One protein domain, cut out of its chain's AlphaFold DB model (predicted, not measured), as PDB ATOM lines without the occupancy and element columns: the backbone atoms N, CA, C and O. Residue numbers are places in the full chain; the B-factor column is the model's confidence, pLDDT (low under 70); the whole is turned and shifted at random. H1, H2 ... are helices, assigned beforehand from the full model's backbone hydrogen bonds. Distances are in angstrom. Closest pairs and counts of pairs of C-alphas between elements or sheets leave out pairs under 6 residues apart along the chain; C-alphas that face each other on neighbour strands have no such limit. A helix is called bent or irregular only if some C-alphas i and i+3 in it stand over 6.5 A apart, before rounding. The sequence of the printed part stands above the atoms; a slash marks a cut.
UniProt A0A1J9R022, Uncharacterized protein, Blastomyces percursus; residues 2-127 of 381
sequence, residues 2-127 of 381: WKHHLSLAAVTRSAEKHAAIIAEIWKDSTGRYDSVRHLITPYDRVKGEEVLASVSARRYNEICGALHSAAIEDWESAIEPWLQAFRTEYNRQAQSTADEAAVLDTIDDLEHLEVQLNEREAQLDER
ATOM      1  N   TRP A   2     249.082 244.457 263.110       31.03
ATOM      2  CA  TRP A   2     249.928 243.547 262.302       31.03
ATOM      3  C   TRP A   2     250.183 243.982 260.842       31.03
ATOM      4  O   TRP A   2     251.144 243.533 260.225       31.03
ATOM      5  N   LYS A   3     249.364 244.884 260.282       33.75
ATOM      6  CA  LYS A   3     249.503 245.341 258.885       33.75
ATOM      7  C   LYS A   3     250.683 246.305 258.657       33.75
ATOM      8  O   LYS A   3     251.250 246.292 257.571       33.75
ATOM      9  N   HIS A   4     251.103 247.076 259.665       39.56
ATOM     10  CA  HIS A   4     252.236 248.009 259.532       39.56
ATOM     11  C   HIS A   4     253.601 247.300 259.554       39.56
ATOM     12  O   HIS A   4     254.488 247.664 258.786       39.56
ATOM     13  N   HIS A   5     253.751 246.220 260.330       37.28
ATOM     14  CA  HIS A   5     255.005 245.451 260.375       37.28
ATOM     15  C   HIS A   5     255.319 244.711 259.064       37.28
ATOM     16  O   HIS A   5     256.484 244.590 258.691       37.28
ATOM     17  N   LEU A   6     254.297 244.251 258.336       38.91
ATOM     18  CA  LEU A   6     254.467 243.596 257.031       38.91
ATOM     19  C   LEU A   6     254.895 244.577 255.931       38.91
ATOM     20  O   LEU A   6     255.695 244.212 255.073       38.91
ATOM     21  N   SER A   7     254.407 245.820 255.991       52.59
ATOM     22  CA  SER A   7     254.829 246.906 255.098       52.59
ATOM     23  C   SER A   7     256.309 247.237 255.305       52.59
ATOM     24  O   SER A   7     257.102 247.158 254.370       52.59
ATOM     25  N   LEU A   8     256.717 247.479 256.556       45.91
ATOM     26  CA  LEU A   8     258.094 247.857 256.876       45.91
ATOM     27  C   LEU A   8     259.103 246.745 256.533       45.91
ATOM     28  O   LEU A   8     260.176 247.028 256.006       45.91
ATOM     29  N   ALA A   9     258.751 245.473 256.754       53.28
ATOM     30  CA  ALA A   9     259.599 244.322 256.418       53.28
ATOM     31  C   ALA A   9     259.746 244.082 254.900       53.28
ATOM     32  O   ALA A   9     260.776 243.588 254.440       53.28
ATOM     33  N   ALA A  10     258.719 244.398 254.106       55.69
ATOM     34  CA  ALA A  10     258.783 244.293 252.649       55.69
ATOM     35  C   ALA A  10     259.607 245.438 252.039       55.69
ATOM     36  O   ALA A  10     260.425 245.201 251.151       55.69
ATOM     37  N   VAL A  11     259.436 246.648 252.570       55.12
ATOM     38  CA  VAL A  11     260.149 247.857 252.149       55.12
ATOM     39  C   VAL A  11     261.631 247.801 252.533       55.12
ATOM     40  O   VAL A  11     262.491 248.082 251.703       55.12
ATOM     41  N   THR A  12     261.964 247.345 253.744       61.03
ATOM     42  CA  THR A  12     263.365 247.113 254.154       61.03
ATOM     43  C   THR A  12     264.037 246.082 253.253       61.03
ATOM     44  O   THR A  12     265.085 246.365 252.690       61.03
ATOM     45  N   ARG A  13     263.391 244.942 252.968       66.62
ATOM     46  CA  ARG A  13     263.910 243.947 252.005       66.62
ATOM     47  C   ARG A  13     264.086 244.485 250.584       66.62
ATOM     48  O   ARG A  13     264.873 243.912 249.833       66.62
ATOM     49  N   SER A  14     263.327 245.508 250.198       70.94
ATOM     50  CA  SER A  14     263.491 246.226 248.932       70.94
ATOM     51  C   SER A  14     264.763 247.081 248.990       70.94
ATOM     52  O   SER A  14     265.696 246.853 248.224       70.94
ATOM     53  N   ALA A  15     264.883 247.942 250.005       75.44
ATOM     54  CA  ALA A  15     266.039 248.811 250.219       75.44
ATOM     55  C   ALA A  15     267.371 248.047 250.372       75.44
ATOM     56  O   ALA A  15     268.369 248.462 249.792       75.44
ATOM     57  N   GLU A  16     267.397 246.905 251.070       82.44
ATOM     58  CA  GLU A  16     268.596 246.055 251.200       82.44
ATOM     59  C   GLU A  16     269.084 245.534 249.844       82.44
ATOM     60  O   GLU A  16     270.281 245.541 249.554       82.44
ATOM     61  N   LYS A  17     268.148 245.090 248.992       82.06
ATOM     62  CA  LYS A  17     268.468 244.667 247.625       82.06
ATOM     63  C   LYS A  17     269.007 245.845 246.826       82.06
ATOM     64  O   LYS A  17     269.962 245.678 246.078       82.06
ATOM     65  N   HIS A  18     268.427 247.028 247.021       82.00
ATOM     66  CA  HIS A  18     268.835 248.245 246.327       82.00
ATOM     67  C   HIS A  18     270.250 248.665 246.674       82.00
ATOM     68  O   HIS A  18     271.081 248.879 245.793       82.00
ATOM     69  N   ALA A  19     270.552 248.649 247.958       85.56
ATOM     70  CA  ALA A  19     271.865 248.942 248.473       85.56
ATOM     71  C   ALA A  19     272.919 247.937 247.972       85.56
ATOM     72  O   ALA A  19     273.986 248.342 247.514       85.56
ATOM     73  N   ALA A  20     272.596 246.638 247.972       86.25
ATOM     74  CA  ALA A  20     273.493 245.591 247.480       86.25
ATOM     75  C   ALA A  20     273.807 245.729 245.983       86.25
ATOM     76  O   ALA A  20     274.963 245.642 245.588       86.25
ATOM     77  N   ILE A  21     272.800 246.012 245.160       86.00
ATOM     78  CA  ILE A  21     272.966 246.203 243.714       86.00
ATOM     79  C   ILE A  21     273.784 247.463 243.409       86.00
ATOM     80  O   ILE A  21     274.686 247.418 242.574       86.00
ATOM     81  N   ILE A  22     273.515 248.576 244.104       88.69
ATOM     82  CA  ILE A  22     274.297 249.813 243.962       88.69
ATOM     83  C   ILE A  22     275.766 249.558 244.319       88.69
ATOM     84  O   ILE A  22     276.659 250.018 243.606       88.69
ATOM     85  N   ALA A  23     276.029 248.815 245.399       89.00
ATOM     86  CA  ALA A  23     277.389 248.461 245.777       89.00
ATOM     87  C   ALA A  23     278.063 247.535 244.774       89.00
ATOM     88  O   ALA A  23     279.223 247.787 244.468       89.00
ATOM     89  N   GLU A  24     277.371 246.523 244.251       89.31
ATOM     90  CA  GLU A  24     277.942 245.643 243.232       89.31
ATOM     91  C   GLU A  24     278.336 246.433 241.989       89.31
ATOM     92  O   GLU A  24     279.497 246.430 241.610       89.31
ATOM     93  N   ILE A  25     277.435 247.229 241.419       88.12
ATOM     94  CA  ILE A  25     277.725 248.000 240.199       88.12
ATOM     95  C   ILE A  25     278.839 249.033 240.422       88.12
ATOM     96  O   ILE A  25     279.624 249.327 239.521       88.12
ATOM     97  N   TRP A  26     278.924 249.612 241.622       87.94
ATOM     98  CA  TRP A  26     279.943 250.608 241.936       87.94
ATOM     99  C   TRP A  26     281.322 250.002 242.230       87.94
ATOM    100  O   TRP A  26     282.338 250.567 241.799       87.94
ATOM    101  N   LYS A  27     281.352 248.897 242.986       87.75
ATOM    102  CA  LYS A  27     282.566 248.212 243.462       87.75
ATOM    103  C   LYS A  27     283.052 247.129 242.504       87.75
ATOM    104  O   LYS A  27     284.125 246.580 242.744       87.75
ATOM    105  N   ASP A  28     282.298 246.837 241.446       86.12
ATOM    106  CA  ASP A  28     282.661 245.828 240.466       86.12
ATOM    107  C   ASP A  28     284.037 246.119 239.862       86.12
ATOM    108  O   ASP A  28     284.268 247.122 239.183       86.12
ATOM    109  N   SER A  29     284.970 245.210 240.130       77.81
ATOM    110  CA  SER A  29     286.309 245.213 239.552       77.81
ATOM    111  C   SER A  29     286.385 244.422 238.245       77.81
ATOM    112  O   SER A  29     287.432 244.418 237.603       77.81
ATOM    113  N   THR A  30     285.321 243.704 237.875       83.12
ATOM    114  CA  THR A  30     285.287 242.819 236.702       83.12
ATOM    115  C   THR A  30     284.859 243.527 235.416       83.12
ATOM    116  O   THR A  30     285.015 242.951 234.341       83.12
ATOM    117  N   GLY A  31     284.370 244.772 235.510       84.44
ATOM    118  CA  GLY A  31     283.902 245.575 234.370       84.44
ATOM    119  C   GLY A  31     282.569 245.097 233.788       84.44
ATOM    120  O   GLY A  31     282.137 245.548 232.732       84.44
ATOM    121  N   ARG A  32     281.892 244.172 234.476       83.19
ATOM    122  CA  ARG A  32     280.626 243.570 234.057       83.19
ATOM    123  C   ARG A  32     279.504 244.606 233.968       83.19
ATOM    124  O   ARG A  32     278.606 244.449 233.148       83.19
ATOM    125  N   TYR A  33     279.560 245.640 234.805       86.94
ATOM    126  CA  TYR A  33     278.515 246.659 234.916       86.94
ATOM    127  C   TYR A  33     278.931 248.041 234.391       86.94
ATOM    128  O   TYR A  33     278.276 249.040 234.699       86.94
ATOM    129  N   ASP A  34     279.999 248.132 233.590       87.00
ATOM    130  CA  ASP A  34     280.507 249.416 233.084       87.00
ATOM    131  C   ASP A  34     279.459 250.190 232.268       87.00
ATOM    132  O   ASP A  34     279.402 251.422 232.337       87.00
ATOM    133  N   SER A  35     278.575 249.477 231.563       87.69
ATOM    134  CA  SER A  35     277.479 250.060 230.787       87.69
ATOM    135  C   SER A  35     276.465 250.809 231.646       87.69
ATOM    136  O   SER A  35     275.963 251.831 231.207       87.69
ATOM    137  N   VAL A  36     276.203 250.374 232.882       88.19
ATOM    138  CA  VAL A  36     275.195 250.979 233.779       88.19
ATOM    139  C   VAL A  36     275.805 251.798 234.912       88.19
ATOM    140  O   VAL A  36     275.105 252.551 235.588       88.19
ATOM    141  N   ARG A  37     277.123 251.718 235.111       89.12
ATOM    142  CA  ARG A  37     277.840 252.417 236.189       89.12
ATOM    143  C   ARG A  37     277.619 253.928 236.187       89.12
ATOM    144  O   ARG A  37     277.588 254.550 237.250       89.12
ATOM    145  N   HIS A  38     277.450 254.517 235.006       88.88
ATOM    146  CA  HIS A  38     277.212 255.949 234.835       88.88
ATOM    147  C   HIS A  38     275.835 256.413 235.349       88.88
ATOM    148  O   HIS A  38     275.666 257.598 235.628       88.88
ATOM    149  N   LEU A  39     274.876 255.496 235.523       88.50
ATOM    150  CA  LEU A  39     273.536 255.788 236.048       88.50
ATOM    151  C   LEU A  39     273.531 255.965 237.577       88.50
ATOM    152  O   LEU A  39     272.600 256.554 238.133       88.50
ATOM    153  N   ILE A  40     274.577 255.487 238.264       91.25
ATOM    154  CA  ILE A  40     274.721 255.603 239.718       91.25
ATOM    155  C   ILE A  40     275.336 256.953 240.078       91.25
ATOM    156  O   ILE A  40     276.527 257.210 239.862       91.25
ATOM    157  N   THR A  41     274.529 257.791 240.720       91.81
ATOM    158  CA  THR A  41     274.958 259.104 241.203       91.81
ATOM    159  C   THR A  41     275.742 258.990 242.517       91.81
ATOM    160  O   THR A  41     275.618 257.994 243.237       91.81
ATOM    161  N   PRO A  42     276.528 260.016 242.899       90.00
ATOM    162  CA  PRO A  42     277.152 260.069 244.222       90.00
ATOM    163  C   PRO A  42     276.144 259.926 245.373       90.00
ATOM    164  O   PRO A  42     276.461 259.312 246.387       90.00
ATOM    165  N   TYR A  43     274.921 260.440 245.194       87.00
ATOM    166  CA  TYR A  43     273.832 260.310 246.164       87.00
ATOM    167  C   TYR A  43     273.448 258.845 246.404       87.00
ATOM    168  O   TYR A  43     273.395 258.401 247.551       87.00
ATOM    169  N   ASP A  44     273.252 258.078 245.328       88.31
ATOM    170  CA  ASP A  44     272.862 256.667 245.420       88.31
ATOM    171  C   ASP A  44     273.925 255.842 246.152       88.31
ATOM    172  O   ASP A  44     273.586 254.935 246.903       88.31
ATOM    173  N   ARG A  45     275.211 256.190 245.992       89.00
ATOM    174  CA  ARG A  45     276.320 255.514 246.685       89.00
ATOM    175  C   ARG A  45     276.282 255.746 248.181       89.00
ATOM    176  O   ARG A  45     276.293 254.777 248.928       89.00
ATOM    177  N   VAL A  46     276.209 257.008 248.604       88.25
ATOM    178  CA  VAL A  46     276.176 257.355 250.031       88.25
ATOM    179  C   VAL A  46     274.975 256.686 250.702       88.25
ATOM    180  O   VAL A  46     275.117 256.090 251.766       88.25
ATOM    181  N   LYS A  47     273.808 256.701 250.048       83.69
ATOM    182  CA  LYS A  47     272.597 256.052 250.570       83.69
ATOM    183  C   LYS A  47     272.647 254.529 250.520       83.69
ATOM    184  O   LYS A  47     272.197 253.878 251.459       83.69
ATOM    185  N   GLY A  48     273.229 253.952 249.475       86.44
ATOM    186  CA  GLY A  48     273.495 252.521 249.400       86.44
ATOM    187  C   GLY A  48     274.436 252.060 250.515       86.44
ATOM    188  O   GLY A  48     274.161 251.065 251.173       86.44
ATOM    189  N   GLU A  49     275.510 252.798 250.794       88.56
ATOM    190  CA  GLU A  49     276.448 252.477 251.877       88.56
ATOM    191  C   GLU A  49     275.805 252.578 253.266       88.56
ATOM    192  O   GLU A  49     276.031 251.707 254.105       88.56
ATOM    193  N   GLU A  50     274.957 253.585 253.487       86.25
ATOM    194  CA  GLU A  50     274.204 253.760 254.734       86.25
ATOM    195  C   GLU A  50     273.274 252.567 255.006       86.25
ATOM    196  O   GLU A  50     273.283 251.996 256.097       86.25
ATOM    197  N   VAL A  51     272.529 252.118 253.989       84.62
ATOM    198  CA  VAL A  51     271.670 250.933 254.111       84.62
ATOM    199  C   VAL A  51     272.514 249.667 254.271       84.62
ATOM    200  O   VAL A  51     272.198 248.832 255.118       84.62
ATOM    201  N   LEU A  52     273.619 249.525 253.534       87.06
ATOM    202  CA  LEU A  52     274.514 248.367 253.644       87.06
ATOM    203  C   LEU A  52     275.152 248.213 255.019       87.06
ATOM    204  O   LEU A  52     275.384 247.081 255.433       87.06
ATOM    205  N   ALA A  53     275.398 249.307 255.741       87.44
ATOM    206  CA  ALA A  53     275.898 249.244 257.113       87.44
ATOM    207  C   ALA A  53     274.935 248.487 258.049       87.44
ATOM    208  O   ALA A  53     275.373 247.879 259.026       87.44
ATOM    209  N   SER A  54     273.636 248.480 257.729       85.88
ATOM    210  CA  SER A  54     272.613 247.723 258.461       85.88
ATOM    211  C   SER A  54     272.409 246.288 257.948       85.88
ATOM    212  O   SER A  54     271.813 245.460 258.640       85.88
ATOM    213  N   VAL A  55     272.928 245.953 256.758       86.75
ATOM    214  CA  VAL A  55     272.759 244.635 256.128       86.75
ATOM    215  C   VAL A  55     273.816 243.659 256.636       86.75
ATOM    216  O   VAL A  55     275.018 243.886 256.527       86.75
ATOM    217  N   SER A  56     273.380 242.502 257.138       88.88
ATOM    218  CA  SER A  56     274.321 241.447 257.530       88.88
ATOM    219  C   SER A  56     275.118 240.918 256.328       88.88
ATOM    220  O   SER A  56     274.570 240.717 255.243       88.88
ATOM    221  N   ALA A  57     276.395 240.584 256.534       88.56
ATOM    222  CA  ALA A  57     277.263 240.058 255.474       88.56
ATOM    223  C   ALA A  57     276.686 238.806 254.783       88.56
ATOM    224  O   ALA A  57     276.790 238.650 253.569       88.56
ATOM    225  N   ARG A  58     276.015 237.928 255.543       89.44
ATOM    226  CA  ARG A  58     275.316 236.758 254.990       89.44
ATOM    227  C   ARG A  58     274.228 237.176 254.002       89.44
ATOM    228  O   ARG A  58     274.146 236.615 252.914       89.44
ATOM    229  N   ARG A  59     273.413 238.160 254.383       84.81
ATOM    230  CA  ARG A  59     272.310 238.657 253.562       84.81
ATOM    231  C   ARG A  59     272.812 239.339 252.294       84.81
ATOM    232  O   ARG A  59     272.267 239.086 251.226       84.81
ATOM    233  N   TYR A  60     273.870 240.139 252.411       87.94
ATOM    234  CA  TYR A  60     274.549 240.738 251.264       87.94
ATOM    235  C   TYR A  60     275.010 239.660 250.274       87.94
ATOM    236  O   TYR A  60     274.624 239.691 249.112       87.94
ATOM    237  N   ASN A  61     275.721 238.634 250.754       88.50
ATOM    238  CA  ASN A  61     276.217 237.544 249.909       88.50
ATOM    239  C   ASN A  61     275.094 236.741 249.230       88.50
ATOM    240  O   ASN A  61     275.247 236.331 248.082       88.50
ATOM    241  N   GLU A  62     273.961 236.520 249.907       88.00
ATOM    242  CA  GLU A  62     272.778 235.885 249.304       88.00
ATOM    243  C   GLU A  62     272.223 236.716 248.136       88.00
ATOM    244  O   GLU A  62     271.899 236.168 247.079       88.00
ATOM    245  N   ILE A  63     272.134 238.038 248.310       84.50
ATOM    246  CA  ILE A  63     271.637 238.957 247.282       84.50
ATOM    247  C   ILE A  63     272.624 239.028 246.110       84.50
ATOM    248  O   ILE A  63     272.211 238.887 244.959       84.50
ATOM    249  N   CYS A  64     273.921 239.160 246.391       84.38
ATOM    250  CA  CYS A  64     274.967 239.166 245.371       84.38
ATOM    251  C   CYS A  64     275.015 237.841 244.604       84.38
ATOM    252  O   CYS A  64     275.131 237.852 243.382       84.38
ATOM    253  N   GLY A  65     274.853 236.697 245.270       85.38
ATOM    254  CA  GLY A  65     274.779 235.398 244.598       85.38
ATOM    255  C   GLY A  65     273.624 235.315 243.594       85.38
ATOM    256  O   GLY A  65     273.816 234.855 242.469       85.38
ATOM    257  N   ALA A  66     272.443 235.823 243.964       83.56
ATOM    258  CA  ALA A  66     271.294 235.889 243.061       83.56
ATOM    259  C   ALA A  66     271.538 236.851 241.882       83.56
ATOM    260  O   ALA A  66     271.229 236.515 240.740       83.56
ATOM    261  N   LEU A  67     272.155 238.007 242.141       80.88
ATOM    262  CA  LEU A  67     272.527 238.994 241.121       80.88
ATOM    263  C   LEU A  67     273.461 238.430 240.057       80.88
ATOM    264  O   LEU A  67     273.212 238.583 238.864       80.88
ATOM    265  N   HIS A  68     274.511 237.735 240.486       83.12
ATOM    266  CA  HIS A  68     275.514 237.180 239.582       83.12
ATOM    267  C   HIS A  68     274.971 236.053 238.693       83.12
ATOM    268  O   HIS A  68     275.600 235.739 237.680       83.12
ATOM    269  N   SER A  69     273.831 235.457 239.063       83.56
ATOM    270  CA  SER A  69     273.158 234.397 238.303       83.56
ATOM    271  C   SER A  69     272.193 234.904 237.219       83.56
ATOM    272  O   SER A  69     271.767 234.112 236.382       83.56
ATOM    273  N   ALA A  70     271.859 236.199 237.216       77.69
ATOM    274  CA  ALA A  70     270.936 236.811 236.259       77.69
ATOM    275  C   ALA A  70     271.669 237.415 235.040       77.69
ATOM    276  O   ALA A  70     272.816 237.849 235.148       77.69
ATOM    277  N   ALA A  71     271.006 237.453 233.877       80.56
ATOM    278  CA  ALA A  71     271.565 238.002 232.638       80.56
ATOM    279  C   ALA A  71     271.583 239.539 232.663       80.56
ATOM    280  O   ALA A  71     270.578 240.154 232.993       80.56
ATOM    281  N   ILE A  72     272.713 240.157 232.299       77.00
ATOM    282  CA  ILE A  72     272.961 241.612 232.415       77.00
ATOM    283  C   ILE A  72     272.000 242.444 231.555       77.00
ATOM    284  O   ILE A  72     271.591 243.520 231.972       77.00
ATOM    285  N   GLU A  73     271.592 241.927 230.398       78.31
ATOM    286  CA  GLU A  73     270.683 242.602 229.459       78.31
ATOM    287  C   GLU A  73     269.322 242.935 230.101       78.31
ATOM    288  O   GLU A  73     268.751 243.999 229.858       78.31
ATOM    289  N   ASP A  74     268.847 242.082 231.015       74.88
ATOM    290  CA  ASP A  74     267.613 242.320 231.770       74.88
ATOM    291  C   ASP A  74     267.781 243.439 232.817       74.88
ATOM    292  O   ASP A  74     266.813 244.100 233.197       74.88
ATOM    293  N   TRP A  75     269.014 243.693 233.274       75.56
ATOM    294  CA  TRP A  75     269.321 244.728 234.266       75.56
ATOM    295  C   TRP A  75     269.394 246.118 233.658       75.56
ATOM    296  O   TRP A  75     268.932 247.067 234.286       75.56
ATOM    297  N   GLU A  76     269.949 246.255 232.455       78.19
ATOM    298  CA  GLU A  76     270.159 247.571 231.838       78.19
ATOM    299  C   GLU A  76     268.847 248.336 231.647       78.19
ATOM    300  O   GLU A  76     268.784 249.537 231.894       78.19
ATOM    301  N   SER A  77     267.773 247.629 231.288       81.00
ATOM    302  CA  SER A  77     266.444 248.227 231.121       81.00
ATOM    303  C   SER A  77     265.689 248.430 232.441       81.00
ATOM    304  O   SER A  77     264.868 249.342 232.556       81.00
ATOM    305  N   ALA A  78     265.967 247.607 233.457       80.81
ATOM    306  CA  ALA A  78     265.267 247.647 234.738       80.81
ATOM    307  C   ALA A  78     265.881 248.636 235.739       80.81
ATOM    308  O   ALA A  78     265.176 249.116 236.626       80.81
ATOM    309  N   ILE A  79     267.174 248.949 235.616       83.94
ATOM    310  CA  ILE A  79     267.925 249.666 236.650       83.94
ATOM    311  C   ILE A  79     267.493 251.122 236.828       83.94
ATOM    312  O   ILE A  79     267.467 251.627 237.948       83.94
ATOM    313  N   GLU A  80     267.120 251.807 235.752       84.00
ATOM    314  CA  GLU A  80     266.748 253.220 235.808       84.00
ATOM    315  C   GLU A  80     265.378 253.447 236.485       84.00
ATOM    316  O   GLU A  80     265.333 254.199 237.468       84.00
ATOM    317  N   PRO A  81     264.284 252.755 236.088       85.00
ATOM    318  CA  PRO A  81     263.015 252.792 236.828       85.00
ATOM    319  C   PRO A  81     263.183 252.413 238.302       85.00
ATOM    320  O   PRO A  81     262.514 252.927 239.200       85.00
ATOM    321  N   TRP A  82     264.109 251.499 238.554       83.88
ATOM    322  CA  TRP A  82     264.360 250.940 239.863       83.88
ATOM    323  C   TRP A  82     265.148 251.885 240.789       83.88
ATOM    324  O   TRP A  82     264.764 252.066 241.946       83.88
ATOM    325  N   LEU A  83     266.165 252.589 240.278       85.12
ATOM    326  CA  LEU A  83     266.846 253.664 241.010       85.12
ATOM    327  C   LEU A  83     265.884 254.811 241.346       85.12
ATOM    328  O   LEU A  83     265.952 255.371 242.442       85.12
ATOM    329  N   GLN A  84     264.951 255.142 240.448       85.75
ATOM    330  CA  GLN A  84     263.909 256.128 240.745       85.75
ATOM    331  C   GLN A  84     263.016 255.677 241.909       85.75
ATOM    332  O   GLN A  84     262.784 256.456 242.838       85.75
ATOM    333  N   ALA A  85     262.576 254.415 241.915       81.94
ATOM    334  CA  ALA A  85     261.798 253.862 243.021       81.94
ATOM    335  C   ALA A  85     262.568 253.941 244.353       81.94
ATOM    336  O   ALA A  85     262.031 254.455 245.334       81.94
ATOM    337  N   PHE A  86     263.848 253.548 244.371       81.12
ATOM    338  CA  PHE A  86     264.700 253.636 245.562       81.12
ATOM    339  C   PHE A  86     264.805 255.064 246.115       81.12
ATOM    340  O   PHE A  86     264.599 255.280 247.310       81.12
ATOM    341  N   ARG A  87     265.057 256.053 245.249       86.31
ATOM    342  CA  ARG A  87     265.157 257.466 245.654       86.31
ATOM    343  C   ARG A  87     263.855 257.969 246.280       86.31
ATOM    344  O   ARG A  87     263.891 258.637 247.311       86.31
ATOM    345  N   THR A  88     262.706 257.636 245.687       83.06
ATOM    346  CA  THR A  88     261.397 258.061 246.219       83.06
ATOM    347  C   THR A  88     261.051 257.392 247.548       83.06
ATOM    348  O   THR A  88     260.500 258.037 248.437       83.06
ATOM    349  N   GLU A  89     261.387 256.114 247.708       77.50
ATOM    350  CA  GLU A  89     261.081 255.346 248.912       77.50
ATOM    351  C   GLU A  89     261.970 255.747 250.093       77.50
ATOM    352  O   GLU A  89     261.464 255.930 251.200       77.50
ATOM    353  N   TYR A  90     263.261 255.986 249.850       70.19
ATOM    354  CA  TYR A  90     264.178 256.478 250.877       70.19
ATOM    355  C   TYR A  90     263.799 257.892 251.352       70.19
ATOM    356  O   TYR A  90     263.743 258.150 252.552       70.19
ATOM    357  N   ASN A  91     263.455 258.799 250.428       74.38
ATOM    358  CA  ASN A  91     262.994 260.144 250.793       74.38
ATOM    359  C   ASN A  91     261.708 260.104 251.633       74.38
ATOM    360  O   ASN A  91     261.573 260.873 252.583       74.38
ATOM    361  N   ARG A  92     260.797 259.169 251.335       76.94
ATOM    362  CA  ARG A  92     259.582 258.944 252.130       76.94
ATOM    363  C   ARG A  92     259.903 258.460 253.548       76.94
ATOM    364  O   ARG A  92     259.244 258.883 254.490       76.94
ATOM    365  N   GLN A  93     260.903 257.592 253.714       69.56
ATOM    366  CA  GLN A  93     261.337 257.137 255.040       69.56
ATOM    367  C   GLN A  93     261.961 258.269 255.856       69.56
ATOM    368  O   GLN A  93     261.588 258.444 257.010       69.56
ATOM    369  N   ALA A  94     262.843 259.070 255.252       70.38
ATOM    370  CA  ALA A  94     263.463 260.209 255.928       70.38
ATOM    371  C   ALA A  94     262.428 261.255 256.386       70.38
ATOM    372  O   ALA A  94     262.547 261.814 257.476       70.38
ATOM    373  N   GLN A  95     261.387 261.490 255.580       72.38
ATOM    374  CA  GLN A  95     260.255 262.337 255.964       72.38
ATOM    375  C   GLN A  95     259.442 261.713 257.099       72.38
ATOM    376  O   GLN A  95     259.187 262.383 258.088       72.38
ATOM    377  N   SER A  96     259.137 260.413 257.028       73.81
ATOM    378  CA  SER A  96     258.406 259.716 258.093       73.81
ATOM    379  C   SER A  96     259.117 259.777 259.446       73.81
ATOM    380  O   SER A  96     258.447 259.893 260.464       73.81
ATOM    381  N   THR A  97     260.452 259.695 259.478       73.69
ATOM    382  CA  THR A  97     261.220 259.795 260.730       73.69
ATOM    383  C   THR A  97     261.283 261.222 261.267       73.69
ATOM    384  O   THR A  97     261.300 261.420 262.476       73.69
ATOM    385  N   ALA A  98     261.319 262.221 260.378       74.56
ATOM    386  CA  ALA A  98     261.266 263.627 260.771       74.56
ATOM    387  C   ALA A  98     259.878 263.998 261.322       74.56
ATOM    388  O   ALA A  98     259.789 264.660 262.352       74.56
ATOM    389  N   ASP A  99     258.815 263.507 260.683       76.06
ATOM    390  CA  ASP A  99     257.437 263.683 261.138       76.06
ATOM    391  C   ASP A  99     257.206 262.983 262.489       76.06
ATOM    392  O   ASP A  99     256.565 263.544 263.371       76.06
ATOM    393  N   GLU A 100     257.769 261.788 262.697       79.56
ATOM    394  CA  GLU A 100     257.691 261.072 263.979       79.56
ATOM    395  C   GLU A 100     258.410 261.825 265.109       79.56
ATOM    396  O   GLU A 100     257.864 261.949 266.204       79.56
ATOM    397  N   ALA A 101     259.591 262.390 264.840       78.31
ATOM    398  CA  ALA A 101     260.299 263.227 265.806       78.31
ATOM    399  C   ALA A 101     259.511 264.503 266.154       78.31
ATOM    400  O   ALA A 101     259.441 264.872 267.323       78.31
ATOM    401  N   ALA A 102     258.876 265.140 265.165       83.94
ATOM    402  CA  ALA A 102     258.015 266.298 265.396       83.94
ATOM    403  C   ALA A 102     256.773 265.937 266.227       83.94
ATOM    404  O   ALA A 102     256.371 266.703 267.095       83.94
ATOM    405  N   VAL A 103     256.182 264.757 266.008       89.06
ATOM    406  CA  VAL A 103     255.061 264.276 266.827       89.06
ATOM    407  C   VAL A 103     255.487 264.072 268.282       89.06
ATOM    408  O   VAL A 103     254.750 264.478 269.174       89.06
ATOM    409  N   LEU A 104     256.664 263.495 268.536       86.31
ATOM    410  CA  LEU A 104     257.172 263.330 269.902       86.31
ATOM    411  C   LEU A 104     257.404 264.676 270.603       86.31
ATOM    412  O   LEU A 104     256.974 264.833 271.738       86.31
ATOM    413  N   ASP A 105     257.972 265.661 269.906       90.19
ATOM    414  CA  ASP A 105     258.159 267.022 270.436       90.19
ATOM    415  C   ASP A 105     256.812 267.668 270.809       90.19
ATOM    416  O   ASP A 105     256.633 268.197 271.904       90.19
ATOM    417  N   THR A 106     255.794 267.516 269.951       92.56
ATOM    418  CA  THR A 106     254.444 268.008 270.271       92.56
ATOM    419  C   THR A 106     253.778 267.263 271.426       92.56
ATOM    420  O   THR A 106     252.921 267.836 272.095       92.56
ATOM    421  N   ILE A 107     254.128 265.993 271.666       93.12
ATOM    422  CA  ILE A 107     253.626 265.237 272.819       93.12
ATOM    423  C   ILE A 107     254.244 265.796 274.101       93.12
ATOM    424  O   ILE A 107     253.499 266.081 275.037       93.12
ATOM    425  N   ASP A 108     255.555 266.034 274.118       93.88
ATOM    426  CA  ASP A 108     256.249 266.623 275.268       93.88
ATOM    427  C   ASP A 108     255.707 268.033 275.594       93.88
ATOM    428  O   ASP A 108     255.458 268.363 276.759       93.88
ATOM    429  N   ASP A 109     255.429 268.851 274.571       94.06
ATOM    430  CA  ASP A 109     254.786 270.162 274.731       94.06
ATOM    431  C   ASP A 109     253.372 270.056 275.329       94.06
ATOM    432  O   ASP A 109     252.987 270.856 276.190       94.06
ATOM    433  N   LEU A 110     252.582 269.069 274.892       95.88
ATOM    434  CA  LEU A 110     251.238 268.832 275.424       95.88
ATOM    435  C   LEU A 110     251.281 268.383 276.888       95.88
ATOM    436  O   LEU A 110     250.501 268.896 277.694       95.88
ATOM    437  N   GLU A 111     252.202 267.489 277.250       95.56
ATOM    438  CA  GLU A 111     252.413 267.075 278.641       95.56
ATOM    439  C   GLU A 111     252.817 268.270 279.516       95.56
ATOM    440  O   GLU A 111     252.317 268.447 280.630       95.56
ATOM    441  N   HIS A 112     253.671 269.156 278.996       96.06
ATOM    442  CA  HIS A 112     254.049 270.373 279.705       96.06
ATOM    443  C   HIS A 112     252.854 271.313 279.933       96.06
ATOM    444  O   HIS A 112     252.686 271.856 281.031       96.06
ATOM    445  N   LEU A 113     252.000 271.496 278.921       96.69
ATOM    446  CA  LEU A 113     250.786 272.305 279.035       96.69
ATOM    447  C   LEU A 113     249.774 271.705 280.019       96.69
ATOM    448  O   LEU A 113     249.139 272.458 280.759       96.69
ATOM    449  N   GLU A 114     249.648 270.379 280.080       97.88
ATOM    450  CA  GLU A 114     248.795 269.693 281.057       97.88
ATOM    451  C   GLU A 114     249.242 269.990 282.495       97.88
ATOM    452  O   GLU A 114     248.427 270.358 283.343       97.88
ATOM    453  N   VAL A 115     250.551 269.937 282.767       97.81
ATOM    454  CA  VAL A 115     251.103 270.304 284.081       97.81
ATOM    455  C   VAL A 115     250.802 271.767 284.423       97.81
ATOM    456  O   VAL A 115     250.410 272.066 285.553       97.81
ATOM    457  N   GLN A 116     250.939 272.685 283.461       97.25
ATOM    458  CA  GLN A 116     250.616 274.097 283.684       97.25
ATOM    459  C   GLN A 116     249.125 274.336 283.955       97.25
ATOM    460  O   GLN A 116     248.786 275.209 284.758       97.25
ATOM    461  N   LEU A 117     248.235 273.595 283.289       98.00
ATOM    462  CA  LEU A 117     246.794 273.682 283.527       98.00
ATOM    463  C   LEU A 117     246.437 273.204 284.934       98.00
ATOM    464  O   LEU A 117     245.762 273.938 285.650       98.00
ATOM    465  N   ASN A 118     246.968 272.055 285.355       97.56
ATOM    466  CA  ASN A 118     246.734 271.512 286.695       97.56
ATOM    467  C   ASN A 118     247.231 272.464 287.797       97.56
ATOM    468  O   ASN A 118     246.555 272.673 288.801       97.56
ATOM    469  N   GLU A 119     248.390 273.097 287.597       98.25
ATOM    470  CA  GLU A 119     248.908 274.109 288.525       98.25
ATOM    471  C   GLU A 119     247.992 275.343 288.592       98.25
ATOM    472  O   GLU A 119     247.736 275.884 289.669       98.25
ATOM    473  N   ARG A 120     247.456 275.799 287.452       97.69
ATOM    474  CA  ARG A 120     246.510 276.925 287.439       97.69
ATOM    475  C   ARG A 120     245.168 276.586 288.070       97.69
ATOM    476  O   ARG A 120     244.600 277.461 288.721       97.69
ATOM    477  N   GLU A 121     244.681 275.368 287.888       98.31
ATOM    478  CA  GLU A 121     243.464 274.876 288.532       98.31
ATOM    479  C   GLU A 121     243.632 274.877 290.056       98.31
ATOM    480  O   GLU A 121     242.862 275.535 290.751       98.31
ATOM    481  N   ALA A 122     244.741 274.331 290.571       97.75
ATOM    482  CA  ALA A 122     245.046 274.363 292.003       97.75
ATOM    483  C   ALA A 122     245.131 275.796 292.570       97.75
ATOM    484  O   ALA A 122     244.690 276.072 293.687       97.75
ATOM    485  N   GLN A 123     245.674 276.744 291.799       97.94
ATOM    486  CA  GLN A 123     245.709 278.154 292.200       97.94
ATOM    487  C   GLN A 123     244.324 278.812 292.218       97.94
ATOM    488  O   GLN A 123     244.120 279.759 292.985       97.94
ATOM    489  N   LEU A 124     243.401 278.381 291.354       98.06
ATOM    490  CA  LEU A 124     242.020 278.857 291.362       98.06
ATOM    491  C   LEU A 124     241.264 278.296 292.559       98.06
ATOM    492  O   LEU A 124     240.661 279.095 293.271       98.06
ATOM    493  N   ASP A 125     241.406 277.006 292.852       98.25
ATOM    494  CA  ASP A 125     240.803 276.376 294.032       98.25
ATOM    495  C   ASP A 125     241.255 277.074 295.324       98.25
ATOM    496  O   ASP A 125     240.457 277.412 296.197       98.25
ATOM    497  N   GLU A 126     242.547 277.393 295.431       98.25
ATOM    498  CA  GLU A 126     243.085 278.112 296.588       98.25
ATOM    499  C   GLU A 126     242.581 279.563 296.679       98.25
ATOM    500  O   GLU A 126     242.485 280.147 297.763       98.25
ATOM    501  N   ARG A 127     242.283 280.206 295.546       98.19
ATOM    502  CA  ARG A 127     241.652 281.536 295.544       98.19
ATOM    503  C   ARG A 127     240.178 281.451 295.914       98.19
ATOM    504  O   ARG A 127     239.715 282.307 296.660       98.19
TER     505      ARG A 127
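AT A GLANCE: This is residues 2 to 127 of the 381 residues of an uncharacterized protein of Blastomyces percursus (UniProt A0A1J9R022). One very long helix, H5, runs out of a small compact head of helices as a straight arm, residues 94 to 127 sticking out free; it makes most of the length. In the head, the later part of H1 is the core, crossed by H3, H4 and the earlier part of H5, with short H2 near the last residues of H1 and the kink in H5, while residues 2 to 10 of H1 stick out as a second, shorter arm. The printed part has 126 residues with five named helices, in the order H1, H2, H3, H4, H5, and no named strand; the class is all helix. The whole is extended, with a radius of gyration of the C-alphas of 23.1 A and spans of 83 by 29 by 22 A.

IN THESE COORDINATES: H5, the longest helix, holds the 56 residues 72 to 127 and measures 81.0 A from C-alpha 72 at (272.961, 241.612, 232.415) to C-alpha 127 at (241.652, 281.536, 295.544). It has a kink of 50 degrees near residue 79 and is irregular, but only just: C-alphas 77 and 80 are 6.9 A apart. H1, residues 2 to 27, is 38.0 A long and begins with C-alpha 2 at (249.928, 243.547, 262.302). H3 holds residues 42 to 54 and is 19.4 A long. H4 holds residues 57 to 68 and is 16.2 A long. H2 is a short helix of four residues, 34 to 37.

HOW THE PARTS SIT: H5 touches H1 with its residues 83 to 90 alone, and H1 meets that touch with residues 15 to 18 alone. The closest C-alphas of this pair are those of His 18 and Phe 86, 6.8 A apart, and the two helices run opposite ways at a steep tilt of 46 degrees. H1 is the hub, touching the four other helices. With residues 15 to 26 alone it touches H3, the closest C-alphas being those of Ala 19 and Gly 48, 4.0 A apart, at a steep tilt of 58 degrees, opposite ways. With residues 16 to 24 alone it touches H4, the closest C-alphas being those of Ala 20 and Tyr 60, 6.2 A apart, at a steep tilt of 66 degrees, the same way. These three pairs show crossed packing, none of them at a shallow tilt. With residues 25 to 26 alone H1 touches H2, where the C-alphas of Ile 25 and Arg 37 come closest, at 6.0 A. H2 and H5 only just touch, with 3 pairs of C-alphas within 8 A, the closest those of Val 36 and Glu 76, 6.4 A apart. H3 is close to but not clearly touching H4, the closest C-alphas being those of Leu 52 and Tyr 60 at 8.0 A. H2 and H4 are apart. In the backbone, every O i to N i+4 pair of H4 is within hydrogen-bond range, against 19 of 22 in H1, 8 of 9 in H3 and 48 of 52 in H5; H2 is too short for such a pair.

THE WHOLE: The two C-alphas farthest apart are those of Thr 30 and Arg 127, at 82.9 A. Without the free residues 2 to 10 and 94 to 127, the body has 83 residues and spans 31 by 26 by 19 A. The printed part has no cut. The links from H2 to H3, H3 to H4 and H4 to H5 are tight, and the link from H1 to H2 is short; there is no long link. The mean pLDDT of the printed part is 82.4, and it is under 70 at residues 2 to 13 and at residue 93.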